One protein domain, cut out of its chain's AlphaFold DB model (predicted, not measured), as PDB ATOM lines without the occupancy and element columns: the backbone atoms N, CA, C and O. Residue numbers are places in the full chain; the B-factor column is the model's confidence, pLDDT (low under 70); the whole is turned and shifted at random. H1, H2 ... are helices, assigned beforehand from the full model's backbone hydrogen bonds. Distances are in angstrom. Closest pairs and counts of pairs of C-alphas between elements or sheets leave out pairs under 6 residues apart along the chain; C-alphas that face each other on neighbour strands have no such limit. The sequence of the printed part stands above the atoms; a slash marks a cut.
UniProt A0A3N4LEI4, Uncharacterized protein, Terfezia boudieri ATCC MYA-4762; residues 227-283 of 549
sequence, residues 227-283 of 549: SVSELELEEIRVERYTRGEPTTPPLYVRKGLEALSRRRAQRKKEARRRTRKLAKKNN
ATOM      1  N   SER A 227      17.180 -18.600  17.717       88.94
ATOM      2  CA  SER A 227      17.182 -19.031  19.120       88.94
ATOM      3  C   SER A 227      15.763 -19.003  19.708       88.94
ATOM      4  O   SER A 227      14.981 -18.101  19.403       88.94
ATOM      5  N   VAL A 228      15.437 -19.943  20.601       87.31
ATOM      6  CA  VAL A 228      14.094 -20.049  21.218       87.31
ATOM      7  C   VAL A 228      13.637 -18.716  21.835       87.31
ATOM      8  O   VAL A 228      12.477 -18.334  21.704       87.31
ATOM      9  N   SER A 229      14.567 -17.958  22.425       86.06
ATOM     10  CA  SER A 229      14.332 -16.608  22.953       86.06
ATOM     11  C   SER A 229      14.013 -15.551  21.890       86.06
ATOM     12  O   SER A 229      13.256 -14.621  22.161       86.06
ATOM     13  N   GLU A 230      14.579 -15.650  20.684       88.62
ATOM     14  CA  GLU A 230      14.220 -14.746  19.587       88.62
ATOM     15  C   GLU A 230      12.883 -15.139  18.945       88.62
ATOM     16  O   GLU A 230      12.119 -14.251  18.569       88.62
ATOM     17  N   LEU A 231      12.547 -16.432  18.901       90.69
ATOM     18  CA  LEU A 231      11.234 -16.894  18.448       90.69
ATOM     19  C   LEU A 231      10.099 -16.325  19.326       90.69
ATOM     20  O   LEU A 231       9.143 -15.763  18.797       90.69
ATOM     21  N   GLU A 232      10.248 -16.369  20.655       92.88
ATOM     22  CA  GLU A 232       9.291 -15.781  21.611       92.88
ATOM     23  C   GLU A 232       9.204 -14.244  21.471       92.88
ATOM     24  O   GLU A 232       8.117 -13.661  21.449       92.88
ATOM     25  N   LEU A 233      10.343 -13.563  21.292       93.88
ATOM     26  CA  LEU A 233      10.360 -12.120  21.019       93.88
ATOM     27  C   LEU A 233       9.711 -11.759  19.678       93.88
ATOM     28  O   LEU A 233       9.159 -10.665  19.553       93.88
ATOM     29  N   GLU A 234       9.802 -12.622  18.669       92.94
ATOM     30  CA  GLU A 234       9.147 -12.431  17.378       92.94
ATOM     31  C   GLU A 234       7.635 -12.662  17.486       92.94
ATOM     32  O   GLU A 234       6.879 -11.836  16.982       92.94
ATOM     33  N   GLU A 235       7.171 -13.673  18.226       95.25
ATOM     34  CA  GLU A 235       5.742 -13.880  18.511       95.25
ATOM     35  C   GLU A 235       5.118 -12.645  19.193       95.25
ATOM     36  O   GLU A 235       4.101 -12.119  18.734       95.25
ATOM     37  N   ILE A 236       5.799 -12.071  20.195       95.31
ATOM     38  CA  ILE A 236       5.375 -10.818  20.843       95.31
ATOM     39  C   ILE A 236       5.349  -9.638  19.848       95.31
ATOM     40  O   ILE A 236       4.450  -8.794  19.922       95.31
ATOM     41  N   ARG A 237       6.300  -9.550  18.901       94.81
ATOM     42  CA  ARG A 237       6.281  -8.527  17.830       94.81
ATOM     43  C   ARG A 237       5.075  -8.719  16.902       94.81
ATOM     44  O   ARG A 237       4.430  -7.732  16.551       94.81
ATOM     45  N   VAL A 238       4.745  -9.960  16.533       95.56
ATOM     46  CA  VAL A 238       3.573 -10.291  15.702       95.56
ATOM     47  C   VAL A 238       2.274  -9.895  16.405       95.56
ATOM     48  O   VAL A 238       1.447  -9.204  15.804       95.56
ATOM     49  N   GLU A 239       2.104 -10.239  17.684       95.81
ATOM     50  CA  GLU A 239       0.923  -9.825  18.450       95.81
ATOM     51  C   GLU A 239       0.751  -8.301  18.470       95.81
ATOM     52  O   GLU A 239      -0.314  -7.789  18.127       95.81
ATOM     53  N   ARG A 240       1.796  -7.550  18.835       93.88
ATOM     54  CA  ARG A 240       1.711  -6.082  18.931       93.88
ATOM     55  C   ARG A 240       1.443  -5.428  17.578       93.88
ATOM     56  O   ARG A 240       0.629  -4.508  17.494       93.88
ATOM     57  N   TYR A 241       2.049  -5.946  16.511       95.44
ATOM     58  CA  TYR A 241       1.805  -5.473  15.150       95.44
ATOM     59  C   TYR A 241       0.359  -5.725  14.699       95.44
ATOM     60  O   TYR A 241      -0.267  -4.830  14.132       95.44
ATOM     61  N   THR A 242      -0.216  -6.895  15.004       92.75
ATOM     62  CA  THR A 242      -1.635  -7.183  14.699       92.75
ATOM     63  C   THR A 242      -2.618  -6.362  15.541       92.75
ATOM     64  O   THR A 242      -3.701  -6.042  15.053       92.75
ATOM     65  N   ARG A 243      -2.236  -5.944  16.757       95.06
ATOM     66  CA  ARG A 243      -2.988  -4.970  17.579       95.06
ATOM     67  C   ARG A 243      -2.856  -3.518  17.095       95.06
ATOM     68  O   ARG A 243      -3.578  -2.656  17.589       95.06
ATOM     69  N   GLY A 244      -1.966  -3.236  16.139       94.50
ATOM     70  CA  GLY A 244      -1.694  -1.881  15.653       94.50
ATOM     71  C   GLY A 244      -0.876  -1.022  16.625       94.50
ATOM     72  O   GLY A 244      -0.854   0.201  16.484       94.50
ATOM     73  N   GLU A 245      -0.204  -1.628  17.608       94.31
ATOM     74  CA  GLU A 245       0.688  -0.899  18.511       94.31
ATOM     75  C   GLU A 245       1.932  -0.407  17.743       94.31
ATOM     76  O   GLU A 245       2.551  -1.200  17.019       94.31
ATOM     77  N   PRO A 246       2.356   0.864  17.908       81.94
ATOM     78  CA  PRO A 246       3.517   1.426  17.221       81.94
ATOM     79  C   PRO A 246       4.813   0.783  17.736       81.94
ATOM     80  O   PRO A 246       5.442   1.239  18.687       81.94
ATOM     81  N   THR A 247       5.194  -0.319  17.098       92.00
ATOM     82  CA  THR A 247       6.291  -1.207  17.492       92.00
ATOM     83  C   THR A 247       7.100  -1.636  16.268       92.00
ATOM     84  O   THR A 247       6.684  -1.433  15.125       92.00
ATOM     85  N   THR A 248       8.289  -2.203  16.489       90.62
ATOM     86  CA  THR A 248       9.136  -2.721  15.405       90.62
ATOM     87  C   THR A 248       8.380  -3.798  14.618       90.62
ATOM     88  O   THR A 248       8.004  -4.804  15.223       90.62
ATOM     89  N   PRO A 249       8.187  -3.649  13.291       92.19
ATOM     90  CA  PRO A 249       7.450  -4.634  12.508       92.19
ATOM     91  C   PRO A 249       8.072  -6.040  12.591       92.19
ATOM     92  O   PRO A 249       9.303  -6.156  12.684       92.19
ATOM     93  N   PRO A 250       7.262  -7.107  12.490       94.56
ATOM     94  CA  PRO A 250       7.739  -8.485  12.449       94.56
ATOM     95  C   PRO A 250       8.840  -8.711  11.404       94.56
ATOM     96  O   PRO A 250       8.881  -8.045  10.363       94.56
ATOM     97  N   LEU A 251       9.732  -9.667  11.661       90.69
ATOM     98  CA  LEU A 251      10.781 -10.122  10.747       90.69
ATOM     99  C   LEU A 251      10.226 -10.442   9.355       90.69
ATOM    100  O   LEU A 251      10.845 -10.041   8.373       90.69
ATOM    101  N   TYR A 252       9.054 -11.077   9.240       90.88
ATOM    102  CA  TYR A 252       8.461 -11.376   7.928       90.88
ATOM    103  C   TYR A 252       8.073 -10.101   7.152       90.88
ATOM    104  O   TYR A 252       8.296 -10.021   5.943       90.88
ATOM    105  N   VAL A 253       7.573  -9.062   7.838       92.94
ATOM    106  CA  VAL A 253       7.260  -7.755   7.229       92.94
ATOM    107  C   VAL A 253       8.546  -7.047   6.801       92.94
ATOM    108  O   VAL A 253       8.616  -6.504   5.697       92.94
ATOM    109  N   ARG A 254       9.590  -7.093   7.642       92.88
ATOM    110  CA  ARG A 254      10.913  -6.520   7.345       92.88
ATOM    111  C   ARG A 254      11.585  -7.208   6.151       92.88
ATOM    112  O   ARG A 254      11.940  -6.515   5.200       92.88
ATOM    113  N   LYS A 255      11.665  -8.546   6.139       91.31
ATOM    114  CA  LYS A 255      12.182  -9.343   5.008       91.31
ATOM    115  C   LYS A 255      11.374  -9.087   3.724       91.31
ATOM    116  O   LYS A 255      11.956  -8.933   2.655       91.31
ATOM    117  N   GLY A 256      10.047  -8.948   3.815       92.25
ATOM    118  CA  GLY A 256       9.192  -8.590   2.672       92.25
ATOM    119  C   GLY A 256       9.475  -7.192   2.096       92.25
ATOM    120  O   GLY A 256       9.563  -7.024   0.878       92.25
ATOM    121  N   LEU A 257       9.672  -6.188   2.958       93.06
ATOM    122  CA  LEU A 257      10.090  -4.834   2.566       93.06
ATOM    123  C   LEU A 257      11.482  -4.823   1.918       93.06
ATOM    124  O   LEU A 257      11.693  -4.137   0.915       93.06
ATOM    125  N   GLU A 258      12.417  -5.606   2.454       93.06
ATOM    126  CA  GLU A 258      13.766  -5.763   1.916       93.06
ATOM    127  C   GLU A 258      13.758  -6.441   0.538       93.06
ATOM    128  O   GLU A 258      14.330  -5.903  -0.414       93.06
ATOM    129  N   ALA A 259      13.022  -7.544   0.375       92.62
ATOM    130  CA  ALA A 259      12.831  -8.211  -0.912       92.62
ATOM    131  C   ALA A 259      12.192  -7.274  -1.957       92.62
ATOM    132  O   ALA A 259      12.637  -7.212  -3.109       92.62
ATOM    133  N   LEU A 260      11.203  -6.466  -1.555       93.38
ATOM    134  CA  LEU A 260      10.601  -5.448  -2.419       93.38
ATOM    135  C   LEU A 260      11.611  -4.352  -2.809       93.38
ATOM    136  O   LEU A 260      11.618  -3.902  -3.961       93.38
ATOM    137  N   SER A 261      12.484  -3.944  -1.885       92.31
ATOM    138  CA  SER A 261      13.586  -3.009  -2.145       92.31
ATOM    139  C   SER A 261      14.599  -3.596  -3.137       92.31
ATOM    140  O   SER A 261      14.924  -2.953  -4.139       92.31
ATOM    141  N   ARG A 262      15.006  -4.860  -2.950       93.75
ATOM    142  CA  ARG A 262      15.897  -5.606  -3.858       93.75
ATOM    143  C   ARG A 262      15.300  -5.712  -5.265       93.75
ATOM    144  O   ARG A 262      15.980  -5.384  -6.238       93.75
ATOM    145  N   ARG A 263      14.003  -6.027  -5.388       94.19
ATOM    146  CA  ARG A 263      13.282  -6.072  -6.677       94.19
ATOM    147  C   ARG A 263      13.176  -4.694  -7.345       94.19
ATOM    148  O   ARG A 263      13.313  -4.583  -8.565       94.19
ATOM    149  N   ARG A 264      12.981  -3.615  -6.573       94.12
ATOM    150  CA  ARG A 264      13.043  -2.226  -7.082       94.12
ATOM    151  C   ARG A 264      14.452  -1.863  -7.563       94.12
ATOM    152  O   ARG A 264      14.586  -1.247  -8.620       94.12
ATOM    153  N   ALA A 265      15.495  -2.273  -6.841       93.56
ATOM    154  CA  ALA A 265      16.886  -2.058  -7.231       93.56
ATOM    155  C   ALA A 265      17.254  -2.826  -8.514       93.56
ATOM    156  O   ALA A 265      17.860  -2.240  -9.411       93.56
ATOM    157  N   GLN A 266      16.820  -4.084  -8.653       95.94
ATOM    158  CA  GLN A 266      16.963  -4.874  -9.884       95.94
ATOM    159  C   GLN A 266      16.268  -4.196 -11.071       95.94
ATOM    160  O   GLN A 266      16.934  -3.899 -12.060       95.94
ATOM    161  N   ARG A 267      14.983  -3.825 -10.948       96.25
ATOM    162  CA  ARG A 267      14.257  -3.071 -11.993       96.25
ATOM    163  C   ARG A 267      14.959  -1.759 -12.366       96.25
ATOM    164  O   ARG A 267      15.007  -1.396 -13.539       96.25
ATOM    165  N   LYS A 268      15.561  -1.055 -11.398       96.88
ATOM    166  CA  LYS A 268      16.357   0.161 -11.643       96.88
ATOM    167  C   LYS A 268      17.677  -0.137 -12.372       96.88
ATOM    168  O   LYS A 268      18.039   0.621 -13.274       96.88
ATOM    169  N   LYS A 269      18.390  -1.221 -12.028       95.44
ATOM    170  CA  LYS A 269      19.583  -1.693 -12.763       95.44
ATOM    171  C   LYS A 269      19.212  -2.077 -14.204       95.44
ATOM    172  O   LYS A 269      19.869  -1.631 -15.141       95.44
ATOM    173  N   GLU A 270      18.127  -2.823 -14.392       97.00
ATOM    174  CA  GLU A 270      17.632  -3.253 -15.703       97.00
ATOM    175  C   GLU A 270      17.207  -2.063 -16.579       97.00
ATOM    176  O   GLU A 270      17.654  -1.949 -17.719       97.00
ATOM    177  N   ALA A 271      16.452  -1.105 -16.031       96.38
ATOM    178  CA  ALA A 271      16.092   0.128 -16.730       96.38
ATOM    179  C   ALA A 271      17.333   0.907 -17.205       96.38
ATOM    180  O   ALA A 271      17.360   1.382 -18.340       96.38
ATOM    181  N   ARG A 272      18.401   0.977 -16.390       95.75
ATOM    182  CA  ARG A 272      19.692   1.570 -16.796       95.75
ATOM    183  C   ARG A 272      20.399   0.760 -17.893       95.75
ATOM    184  O   ARG A 272      21.006   1.360 -18.778       95.75
ATOM    185  N   ARG A 273      20.310  -0.579 -17.889       96.38
ATOM    186  CA  ARG A 273      20.814  -1.420 -18.999       96.38
ATOM    187  C   ARG A 273      20.021  -1.156 -20.287       96.38
ATOM    188  O   ARG A 273      20.641  -0.946 -21.329       96.38
ATOM    189  N   ARG A 274      18.684  -1.073 -20.216       95.56
ATOM    190  CA  ARG A 274      17.805  -0.751 -21.359       95.56
ATOM    191  C   ARG A 274      18.111   0.633 -21.947       95.56
ATOM    192  O   ARG A 274      18.323   0.734 -23.155       95.56
ATOM    193  N   THR A 275      18.225   1.685 -21.130       94.69
ATOM    194  CA  THR A 275      18.569   3.031 -21.635       94.69
ATOM    195  C   THR A 275      19.983   3.095 -22.215       94.69
ATOM    196  O   THR A 275      20.173   3.722 -23.255       94.69
ATOM    197  N   ARG A 276      20.966   2.385 -21.636       93.81
ATOM    198  CA  ARG A 276      22.323   2.270 -22.210       93.81
ATOM    199  C   ARG A 276      22.327   1.526 -23.556       93.81
ATOM    200  O   ARG A 276      23.028   1.968 -24.466       93.81
ATOM    201  N   LYS A 277      21.535   0.450 -23.720       95.00
ATOM    202  CA  LYS A 277      21.352  -0.244 -25.017       95.00
ATOM    203  C   LYS A 277      20.729   0.701 -26.067       95.00
ATOM    204  O   LYS A 277      21.250   0.793 -27.176       95.00
ATOM    205  N   LEU A 278      19.691   1.468 -25.712       92.25
ATOM    206  CA  LEU A 278      19.065   2.459 -26.608       92.25
ATOM    207  C   LEU A 278      20.026   3.593 -27.011       92.25
ATOM    208  O   LEU A 278      20.119   3.926 -28.191       92.25
ATOM    209  N   ALA A 279      20.794   4.140 -26.063       91.12
ATOM    210  CA  ALA A 279      21.785   5.181 -26.344       91.12
ATOM    211  C   ALA A 279      22.886   4.695 -27.307       91.12
ATOM    212  O   ALA A 279      23.227   5.404 -28.254       91.12
ATOM    213  N   LYS A 280      23.391   3.462 -27.126       93.00
ATOM    214  CA  LYS A 280      24.334   2.836 -28.073       93.00
ATOM    215  C   LYS A 280      23.724   2.686 -29.475       93.00
ATOM    216  O   LYS A 280      24.383   3.019 -30.456       93.00
ATOM    217  N   LYS A 281      22.465   2.232 -29.578       91.44
ATOM    218  CA  LYS A 281      21.775   2.052 -30.871       91.44
ATOM    219  C   LYS A 281      21.635   3.367 -31.646       91.44
ATOM    220  O   LYS A 281      21.861   3.375 -32.851       91.44
ATOM    221  N   ASN A 282      21.324   4.470 -30.964       84.44
ATOM    222  CA  ASN A 282      21.201   5.780 -31.608       84.44
ATOM    223  C   ASN A 282      22.549   6.325 -32.113       84.44
ATOM    224  O   ASN A 282      22.582   6.982 -33.151       84.44
ATOM    225  N   ASN A 283      23.659   6.038 -31.422       78.12
ATOM    226  CA  ASN A 283      24.968   6.599 -31.775       78.12
ATOM    227  C   ASN A 283      25.637   5.906 -32.981       78.12
ATOM    228  O   ASN A 283      26.424   6.529 -33.686       78.12
TER     229      ASN A 283
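AT A GLANCE: This is residues 227 to 283 of the 549 residues of an uncharacterized protein of Terfezia boudieri ATCC MYA-4762 (UniProt A0A3N4LEI4). Reading from residue 227, you meet a short helix, H1, that makes the crossbar of a T, and then a long helix, H2, that makes its stem and sticks out from residue 254 to residue 283. The link between them folds back from the end of H1 toward its middle. The printed part has 57 residues with two named helices, H1 then H2, and no named strand; its class is all helix. It is extended, with a radius of gyration of the C-alphas of 19.7 A and spans of 60 by 26 by 10 A.

HOW THE PARTS SIT: Look first at H1, residues 228 to 242, and then at H2, residues 251 to 283. They are close but not clearly touching; their closest C-alphas, those of Glu 234 and Leu 251, are 7.2 A apart. Their lines are about perpendicular, at 78 degrees. In H1 and H2 every O i to N i+4 pair is within hydrogen-bond range.

IN THESE COORDINATES: Find C-alpha 228 at (14.094, -20.049, 21.218); from there H1 runs 21.3 A to C-alpha 242. H2 runs 47.8 A from C-alpha 251 at (10.781, -10.122, 10.747) to C-alpha 283 at (24.968, 6.599, -31.775).

THE WHOLE: The two C-alphas farthest apart, those of Ser 229 and Asn 283, are 60.4 A apart. The printed part has no cut, and the link from H1 to H2 is short. No printed residue is under 70 in pLDDT.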